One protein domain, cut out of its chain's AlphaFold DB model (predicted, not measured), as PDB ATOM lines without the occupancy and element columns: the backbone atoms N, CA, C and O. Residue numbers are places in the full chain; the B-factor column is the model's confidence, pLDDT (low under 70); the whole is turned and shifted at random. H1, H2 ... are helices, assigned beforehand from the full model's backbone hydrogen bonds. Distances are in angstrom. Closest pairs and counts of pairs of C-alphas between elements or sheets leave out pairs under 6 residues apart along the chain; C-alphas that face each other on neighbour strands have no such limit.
ATOM      1  N   ASP A  56     273.624 321.376 308.081       83.25
ATOM      2  CA  ASP A  56     273.044 320.111 308.508       83.25
ATOM      3  C   ASP A  56     272.465 319.383 307.284       83.25
ATOM      4  O   ASP A  56     271.839 320.008 306.419       83.25
ATOM      5  N   ASN A  57     272.696 318.074 307.207       85.69
ATOM      6  CA  ASN A  57     272.213 317.236 306.117       85.69
ATOM      7  C   ASN A  57     270.690 317.380 305.973       85.69
ATOM      8  O   ASN A  57     270.197 317.527 304.858       85.69
ATOM      9  N   SER A  58     269.967 317.506 307.094       88.50
ATOM     10  CA  SER A  58     268.516 317.739 307.105       88.50
ATOM     11  C   SER A  58     268.095 319.002 306.332       88.50
ATOM     12  O   SER A  58     267.116 318.994 305.583       88.50
ATOM     13  N   LEU A  59     268.861 320.092 306.448       90.25
ATOM     14  CA  LEU A  59     268.602 321.350 305.745       90.25
ATOM     15  C   LEU A  59     268.942 321.251 304.256       90.25
ATOM     16  O   LEU A  59     268.297 321.903 303.432       90.25
ATOM     17  N   ILE A  60     269.967 320.474 303.901       88.75
ATOM     18  CA  ILE A  60     270.317 320.210 302.501       88.75
ATOM     19  C   ILE A  60     269.192 319.409 301.841       88.75
ATOM     20  O   ILE A  60     268.714 319.804 300.774       88.75
ATOM     21  N   ASP A  61     268.725 318.355 302.504       92.44
ATOM     22  CA  ASP A  61     267.641 317.501 302.024       92.44
ATOM     23  C   ASP A  61     266.343 318.285 301.857       92.44
ATOM     24  O   ASP A  61     265.723 318.233 300.795       92.44
ATOM     25  N   LEU A  62     265.983 319.113 302.841       95.50
ATOM     26  CA  LEU A  62     264.817 319.988 302.742       95.50
ATOM     27  C   LEU A  62     264.906 320.925 301.528       95.50
ATOM     28  O   LEU A  62     263.952 321.048 300.761       95.50
ATOM     29  N   ARG A  63     266.062 321.563 301.302       94.25
ATOM     30  CA  ARG A  63     266.266 322.433 300.129       94.25
ATOM     31  C   ARG A  63     266.155 321.664 298.818       94.25
ATOM     32  O   ARG A  63     265.655 322.216 297.837       94.25
ATOM     33  N   ASN A  64     266.634 320.424 298.785       94.75
ATOM     34  CA  ASN A  64     266.517 319.564 297.616       94.75
ATOM     35  C   ASN A  64     265.054 319.187 297.354       94.75
ATOM     36  O   ASN A  64     264.612 319.299 296.214       94.75
ATOM     37  N   LEU A  65     264.291 318.835 298.392       97.44
ATOM     38  CA  LEU A  65     262.858 318.546 298.290       97.44
ATOM     39  C   LEU A  65     262.061 319.755 297.786       97.44
ATOM     40  O   LEU A  65     261.265 319.604 296.864       97.44
ATOM     41  N   CYS A  66     262.322 320.962 298.302       97.94
ATOM     42  CA  CYS A  66     261.694 322.189 297.792       97.94
ATOM     43  C   CYS A  66     261.962 322.389 296.292       97.94
ATOM     44  O   CYS A  66     261.043 322.647 295.524       97.94
ATOM     45  N   ARG A  67     263.215 322.212 295.851       97.12
ATOM     46  CA  ARG A  67     263.578 322.342 294.430       97.12
ATOM     47  C   ARG A  67     262.910 321.288 293.555       97.12
ATOM     48  O   ARG A  67     262.508 321.597 292.438       97.12
ATOM     49  N   GLN A  68     262.821 320.050 294.039       97.94
ATOM     50  CA  GLN A  68     262.125 318.978 293.328       97.94
ATOM     51  C   GLN A  68     260.636 319.292 293.199       97.94
ATOM     52  O   GLN A  68     260.083 319.152 292.113       97.94
ATOM     53  N   TYR A  69     260.009 319.771 294.273       98.19
ATOM     54  CA  TYR A  69     258.615 320.199 294.266       98.19
ATOM     55  C   TYR A  69     258.357 321.308 293.237       98.19
ATOM     56  O   TYR A  69     257.441 321.185 292.422       98.19
ATOM     57  N   ASP A  70     259.201 322.340 293.203       97.94
ATOM     58  CA  ASP A  70     259.106 323.398 292.190       97.94
ATOM     59  C   ASP A  70     259.266 322.830 290.772       97.94
ATOM     60  O   ASP A  70     258.475 323.146 289.882       97.94
ATOM     61  N   GLY A  71     260.230 321.923 290.573       97.81
ATOM     62  CA  GLY A  71     260.429 321.229 289.302       97.81
ATOM     63  C   GLY A  71     259.209 320.414 288.863       97.81
ATOM     64  O   GLY A  71     258.822 320.467 287.694       97.81
ATOM     65  N   PHE A  72     258.553 319.710 289.788       98.12
ATOM     66  CA  PHE A  72     257.321 318.978 289.499       98.12
ATOM     67  C   PHE A  72     256.165 319.907 289.136       98.12
ATOM     68  O   PHE A  72     255.416 319.592 288.214       98.12
ATOM     69  N   ASN A  73     256.038 321.067 289.782       97.56
ATOM     70  CA  ASN A  73     255.015 322.052 289.422       97.56
ATOM     71  C   ASN A  73     255.236 322.638 288.023       97.56
ATOM     72  O   ASN A  73     254.276 322.801 287.261       97.56
ATOM     73  N   THR A  74     256.490 322.923 287.658       97.94
ATOM     74  CA  THR A  74     256.836 323.348 286.296       97.94
ATOM     75  C   THR A  74     256.467 322.263 285.288       97.94
ATOM     76  O   THR A  74     255.729 322.540 284.343       97.94
ATOM     77  N   LEU A  75     256.890 321.019 285.528       97.81
ATOM     78  CA  LEU A  75     256.587 319.890 284.648       97.81
ATOM     79  C   LEU A  75     255.079 319.655 284.508       97.81
ATOM     80  O   LEU A  75     254.588 319.418 283.408       97.81
ATOM     81  N   TYR A  76     254.337 319.741 285.612       96.25
ATOM     82  CA  TYR A  76     252.885 319.604 285.619       96.25
ATOM     83  C   TYR A  76     252.221 320.668 284.741       96.25
ATOM     84  O   TYR A  76     251.408 320.339 283.879       96.25
ATOM     85  N   THR A  77     252.618 321.931 284.898       96.25
ATOM     86  CA  THR A  77     252.094 323.043 284.090       96.25
ATOM     87  C   THR A  77     252.403 322.844 282.605       96.25
ATOM     88  O   THR A  77     251.518 322.976 281.760       96.25
ATOM     89  N   GLU A  78     253.638 322.465 282.269       97.38
ATOM     90  CA  GLU A  78     254.030 322.181 280.887       97.38
ATOM     91  C   GLU A  78     253.239 321.015 280.284       97.38
ATOM     92  O   GLU A  78     252.787 321.099 279.141       97.38
ATOM     93  N   ALA A  79     253.037 319.940 281.049       95.75
ATOM     94  CA  ALA A  79     252.260 318.787 280.612       95.75
ATOM     95  C   ALA A  79     250.804 319.170 280.310       95.75
ATOM     96  O   ALA A  79     250.273 318.765 279.276       95.75
ATOM     97  N   GLN A  80     250.179 319.999 281.151       93.31
ATOM     98  CA  GLN A  80     248.819 320.492 280.914       93.31
ATOM     99  C   GLN A  80     248.717 321.352 279.650       93.31
ATOM    100  O   GLN A  80     247.767 321.204 278.880       93.31
ATOM    101  N   LEU A  81     249.697 322.228 279.409       94.56
ATOM    102  CA  LEU A  81     249.734 323.052 278.200       94.56
ATOM    103  C   LEU A  81     249.879 322.188 276.946       94.56
ATOM    104  O   LEU A  81     249.100 322.338 276.008       94.56
ATOM    105  N   ARG A  82     250.819 321.235 276.951       94.62
ATOM    106  CA  ARG A  82     251.015 320.298 275.830       94.62
ATOM    107  C   ARG A  82     249.779 319.447 275.572       94.62
ATOM    108  O   ARG A  82     249.410 319.238 274.415       94.62
ATOM    109  N   PHE A  83     249.135 318.974 276.636       91.88
ATOM    110  CA  PHE A  83     247.886 318.230 276.550       91.88
ATOM    111  C   PHE A  83     246.799 319.061 275.870       91.88
ATOM    112  O   PHE A  83     246.219 318.600 274.892       91.88
ATOM    113  N   ARG A  84     246.584 320.305 276.317       90.50
ATOM    114  CA  ARG A  84     245.611 321.215 275.701       90.50
ATOM    115  C   ARG A  84     245.914 321.460 274.225       90.50
ATOM    116  O   ARG A  84     245.031 321.272 273.402       90.50
ATOM    117  N   SER A  85     247.157 321.800 273.882       91.81
ATOM    118  CA  SER A  85     247.543 322.043 272.487       91.81
ATOM    119  C   SER A  85     247.322 320.823 271.594       91.81
ATOM    120  O   SER A  85     246.887 320.964 270.457       91.81
ATOM    121  N   THR A  86     247.597 319.622 272.104       90.88
ATOM    122  CA  THR A  86     247.347 318.377 271.363       90.88
ATOM    123  C   THR A  86     245.851 318.125 271.210       90.88
ATOM    124  O   THR A  86     245.387 317.740 270.140       90.88
ATOM    125  N   LEU A  87     245.083 318.370 272.271       89.56
ATOM    126  CA  LEU A  87     243.644 318.167 272.272       89.56
ATOM    127  C   LEU A  87     242.930 319.128 271.320       89.56
ATOM    128  O   LEU A  87     242.051 318.688 270.592       89.56
ATOM    129  N   ASP A  88     243.353 320.390 271.244       88.88
ATOM    130  CA  ASP A  88     242.780 321.374 270.319       88.88
ATOM    131  C   ASP A  88     242.925 320.947 268.844       88.88
ATOM    132  O   ASP A  88     242.067 321.270 268.020       88.88
ATOM    133  N   LEU A  89     243.966 320.173 268.503       88.81
ATOM    134  CA  LEU A  89     244.179 319.638 267.151       88.81
ATOM    135  C   LEU A  89     243.250 318.463 266.815       88.81
ATOM    136  O   LEU A  89     242.812 318.331 265.673       88.81
ATOM    137  N   VAL A  90     242.974 317.587 267.784       88.12
ATOM    138  CA  VAL A  90     242.242 316.322 267.558       88.12
ATOM    139  C   VAL A  90     240.756 316.443 267.916       88.12
ATOM    140  O   VAL A  90     239.906 315.762 267.335       88.12
ATOM    141  N   PHE A  91     240.425 317.327 268.855       85.69
ATOM    142  CA  PHE A  91     239.096 317.537 269.417       85.69
ATOM    143  C   PHE A  91     238.841 319.046 269.647       85.69
ATOM    144  O   PHE A  91     238.844 319.530 270.781       85.69
ATOM    145  N   PRO A  92     238.603 319.819 268.573       85.19
ATOM    146  CA  PRO A  92     238.428 321.265 268.673       85.19
ATOM    147  C   PRO A  92     237.192 321.644 269.505       85.19
ATOM    148  O   PRO A  92     236.164 320.969 269.452       85.19
ATOM    149  N   ASN A  93     237.270 322.772 270.223       84.44
ATOM    150  CA  ASN A  93     236.243 323.301 271.143       84.44
ATOM    151  C   ASN A  93     235.960 322.449 272.392       84.44
ATOM    152  O   ASN A  93     235.002 322.733 273.115       84.44
ATOM    153  N   TYR A  94     236.760 321.421 272.671       85.31
ATOM    154  CA  TYR A  94     236.578 320.600 273.868       85.31
ATOM    155  C   TYR A  94     236.758 321.412 275.168       85.31
ATOM    156  O   TYR A  94     236.095 321.161 276.175       85.31
ATOM    157  N   ASP A  95     237.590 322.453 275.131       82.81
ATOM    158  CA  ASP A  95     237.808 323.396 276.229       82.81
ATOM    159  C   ASP A  95     236.568 324.228 276.606       82.81
ATOM    160  O   ASP A  95     236.504 324.756 277.712       82.81
ATOM    161  N   LYS A  96     235.553 324.301 275.737       85.62
ATOM    162  CA  LYS A  96     234.260 324.938 276.047       85.62
ATOM    163  C   LYS A  96     233.318 324.035 276.839       85.62
ATOM    164  O   LYS A  96     232.367 324.529 277.437       85.62
ATOM    165  N   VAL A  97     233.553 322.722 276.822       85.19
ATOM    166  CA  VAL A  97     232.692 321.729 277.484       85.19
ATOM    167  C   VAL A  97     233.054 321.592 278.963       85.19
ATOM    168  O   VAL A  97     232.174 321.419 279.805       85.19
ATOM    169  N   PHE A  98     234.341 321.704 279.296       84.69
ATOM    170  CA  PHE A  98     234.843 321.550 280.660       84.69
ATOM    171  C   PHE A  98     235.553 322.816 281.137       84.69
ATOM    172  O   PHE A  98     236.507 323.268 280.512       84.69
ATOM    173  N   SER A  99     235.175 323.323 282.315       81.69
ATOM    174  CA  SER A  99     235.876 324.439 282.975       81.69
ATOM    175  C   SER A  99     237.336 324.110 283.315       81.69
ATOM    176  O   SER A  99     238.201 324.984 283.281       81.69
ATOM    177  N   HIS A 100     237.628 322.835 283.600       85.81
ATOM    178  CA  HIS A 100     238.977 322.319 283.818       85.81
ATOM    179  C   HIS A 100     239.246 321.095 282.939       85.81
ATOM    180  O   HIS A 100     238.786 319.988 283.219       85.81
ATOM    181  N   LEU A 101     240.065 321.286 281.905       86.44
ATOM    182  CA  LEU A 101     240.443 320.254 280.933       86.44
ATOM    183  C   LEU A 101     241.101 319.016 281.558       86.44
ATOM    184  O   LEU A 101     240.844 317.898 281.124       86.44
ATOM    185  N   CYS A 102     241.922 319.201 282.591       86.75
ATOM    186  CA  CYS A 102     242.645 318.112 283.257       86.75
ATOM    187  C   CYS A 102     241.898 317.545 284.480       86.75
ATOM    188  O   CYS A 102     242.511 316.924 285.345       86.75
ATOM    189  N   CYS A 103     240.584 317.775 284.606       90.12
ATOM    190  CA  CYS A 103     239.795 317.147 285.666       90.12
ATOM    191  C   CYS A 103     239.601 315.640 285.413       90.12
ATOM    192  O   CYS A 103     239.658 315.171 284.276       90.12
ATOM    193  N   LYS A 104     239.312 314.878 286.479       90.06
ATOM    194  CA  LYS A 104     239.139 313.414 286.415       90.06
ATOM    195  C   LYS A 104     238.110 312.984 285.364       90.06
ATOM    196  O   LYS A 104     238.371 312.059 284.605       90.06
ATOM    197  N   THR A 105     236.969 313.671 285.297       89.38
ATOM    198  CA  THR A 105     235.893 313.353 284.347       89.38
ATOM    199  C   THR A 105     236.336 313.561 282.903       89.38
ATOM    200  O   THR A 105     236.171 312.662 282.087       89.38
ATOM    201  N   SER A 106     236.953 314.706 282.599       89.25
ATOM    202  CA  SER A 106     237.457 315.015 281.256       89.25
ATOM    203  C   SER A 106     238.526 314.016 280.802       89.25
ATOM    204  O   SER A 106     238.450 313.476 279.701       89.25
ATOM    205  N   LEU A 107     239.489 313.705 281.676       90.50
ATOM    206  CA  LEU A 107     240.528 312.720 281.377       90.50
ATOM    207  C   LEU A 107     239.936 311.328 281.126       90.50
ATOM    208  O   LEU A 107     240.370 310.638 280.209       90.50
ATOM    209  N   ASN A 108     238.911 310.932 281.888       90.88
ATOM    210  CA  ASN A 108     238.217 309.666 281.667       90.88
ATOM    211  C   ASN A 108     237.468 309.645 280.323       90.88
ATOM    212  O   ASN A 108     237.510 308.641 279.616       90.88
ATOM    213  N   VAL A 109     236.818 310.747 279.938       88.25
ATOM    214  CA  VAL A 109     236.145 310.863 278.633       88.25
ATOM    215  C   VAL A 109     237.152 310.704 277.497       88.25
ATOM    216  O   VAL A 109     236.940 309.865 276.628       88.25
ATOM    217  N   ILE A 110     238.273 311.427 277.537       88.00
ATOM    218  CA  ILE A 110     239.311 311.358 276.495       88.00
ATOM    219  C   ILE A 110     239.989 309.983 276.462       88.00
ATOM    220  O   ILE A 110     240.310 309.485 275.386       88.00
ATOM    221  N   SER A 111     240.170 309.336 277.617       88.69
ATOM    222  CA  SER A 111     240.743 307.987 277.687       88.69
ATOM    223  C   SER A 111     239.864 306.933 277.008       88.69
ATOM    224  O   SER A 111     240.397 305.978 276.453       88.69
ATOM    225  N   ASN A 112     238.537 307.084 277.065       86.69
ATOM    226  CA  ASN A 112     237.596 306.157 276.428       86.69
ATOM    227  C   ASN A 112     237.261 306.570 274.984       86.69
ATOM    228  O   ASN A 112     237.028 305.713 274.135       86.69
ATOM    229  N   PHE A 113     237.276 307.873 274.691       85.38
ATOM    230  CA  PHE A 113     236.941 308.449 273.389       85.38
ATOM    231  C   PHE A 113     237.981 309.507 272.968       85.38
ATOM    232  O   PHE A 113     237.745 310.706 273.122       85.38
ATOM    233  N   PRO A 114     239.125 309.085 272.396       79.50
ATOM    234  CA  PRO A 114     240.214 309.994 272.020       79.50
ATOM    235  C   PRO A 114     239.881 310.977 270.887       79.50
ATOM    236  O   PRO A 114     240.598 311.956 270.695       79.50
ATOM    237  N   SER A 115     238.824 310.720 270.106       78.75
ATOM    238  CA  SER A 115     238.418 311.561 268.973       78.75
ATOM    239  C   SER A 115     236.924 311.880 268.978       78.75
ATOM    240  O   SER A 115     236.093 311.071 269.400       78.75
ATOM    241  N   SER A 116     236.565 313.045 268.428       77.88
ATOM    242  CA  SER A 116     235.169 313.495 268.325       77.88
ATOM    243  C   SER A 116     234.290 312.526 267.536       77.88
ATOM    244  O   SER A 116     233.137 312.297 267.897       77.88
ATOM    245  N   LYS A 117     234.853 311.879 266.512       77.06
ATOM    246  CA  LYS A 117     234.156 310.879 265.693       77.06
ATOM    247  C   LYS A 117     233.748 309.643 266.494       77.06
ATOM    248  O   LYS A 117     232.646 309.145 266.305       77.06
ATOM    249  N   GLN A 118     234.611 309.160 267.388       74.44
ATOM    250  CA  GLN A 118     234.309 307.991 268.218       74.44
ATOM    251  C   GLN A 118     233.228 308.293 269.257       74.44
ATOM    252  O   GLN A 118     232.362 307.455 269.491       74.44
ATOM    253  N   LEU A 119     233.240 309.501 269.828       74.75
ATOM    254  CA  LEU A 119     232.210 309.934 270.772       74.75
ATOM    255  C   LEU A 119     230.837 310.022 270.086       74.75
ATOM    256  O   LEU A 119     229.852 309.500 270.602       74.75
ATOM    257  N   VAL A 120     230.774 310.608 268.884       74.81
ATOM    258  CA  VAL A 120     229.531 310.690 268.098       74.81
ATOM    259  C   VAL A 120     229.041 309.309 267.652       74.81
ATOM    260  O   VAL A 120     227.845 309.050 267.713       74.81
ATOM    261  N   ALA A 121     229.938 308.400 267.256       74.19
ATOM    262  CA  ALA A 121     229.567 307.032 266.884       74.19
ATOM    263  C   ALA A 121     228.964 306.239 268.059       74.19
ATOM    264  O   ALA A 121     228.047 305.451 267.853       74.19
ATOM    265  N   PHE A 122     229.444 306.472 269.284       74.62
ATOM    266  CA  PHE A 122     228.854 305.892 270.490       74.62
ATOM    267  C   PHE A 122     227.486 306.510 270.821       74.62
ATOM    268  O   PHE A 122     226.549 305.788 271.141       74.62
ATOM    269  N   ALA A 123     227.351 307.834 270.701       63.78
ATOM    270  CA  ALA A 123     226.102 308.537 271.000       63.78
ATOM    271  C   ALA A 123     224.991 308.300 269.959       63.78
ATOM    272  O   ALA A 123     223.821 308.339 270.315       63.78
ATOM    273  N   GLY A 124     225.341 308.063 268.690       58.59
ATOM    274  CA  GLY A 124     224.390 307.802 267.600       58.59
ATOM    275  C   GLY A 124     223.991 306.333 267.422       58.59
ATOM    276  O   GLY A 124     223.250 306.023 266.493       58.59
ATOM    277  N   GLY A 125     224.510 305.431 268.261       53.38
ATOM    278  CA  GLY A 125     224.117 304.018 268.320       53.38
ATOM    279  C   GLY A 125     223.021 303.712 269.350       53.38
ATOM    280  O   GLY A 125     222.720 302.538 269.562       53.38
ATOM    281  N   LEU A 126     222.470 304.746 269.995       46.50
ATOM    282  CA  LEU A 126     221.317 304.706 270.901       46.50
ATOM    283  C   LEU A 126     220.084 305.313 270.227       46.50
ATOM    284  O   LEU A 126     220.239 306.370 269.573       46.50
TER     285      LEU A 126
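AT A GLANCE: This is residues 56 to 126 of the 126 residues of the protein "DEDD_Tnp_IS110 domain-containing protein" of Desulfuribacillus alkaliarsenatis (UniProt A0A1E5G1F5). One long straight helix, H1, sticks out as an arm through residues 57 to 78, and at its other end a small head gathers a winding stretch, residues 91 to 103, and two short helices, H2 and H3. The printed part has 71 residues with three named helices in the order H1, H2, H3 and no named strand: all helix. It is extended, with a radius of gyration of the C-alphas of 18.4 A, and spans 65 by 21 by 17 A, the arm making much of the length.

IN THESE COORDINATES: H1, residues 57 to 90, starts with C-alpha 57 at (272.213, 317.236, 306.117) and measures 48.8 A. H2 holds residues 104 to 112. H3, residues 116 to 123, ends with C-alpha 123 at (226.102, 308.537, 271.000).

HOW THE PARTS SIT: H1 and H2 are apart. H1 and H3 are close but not clearly touching, their closest C-alphas, of Val 90 and Ser 116, being 7.7 A apart; their lines are about perpendicular at 77 degrees. H2 and H3 are near each other, with 5 pairs of C-alphas within 10 A. Every O i to N i+4 pair is within hydrogen-bond range in H2 and H3, and 29 of 30 in H1.

THE WHOLE: The C-alphas of Asp 56 and Leu 126, the two farthest apart, are 65.8 A apart. The printed part has no cut. The link from H1 to H2 is long, with 13 residues; that from H2 to H3 is tight. Residues 123 to 126 have pLDDT under 70.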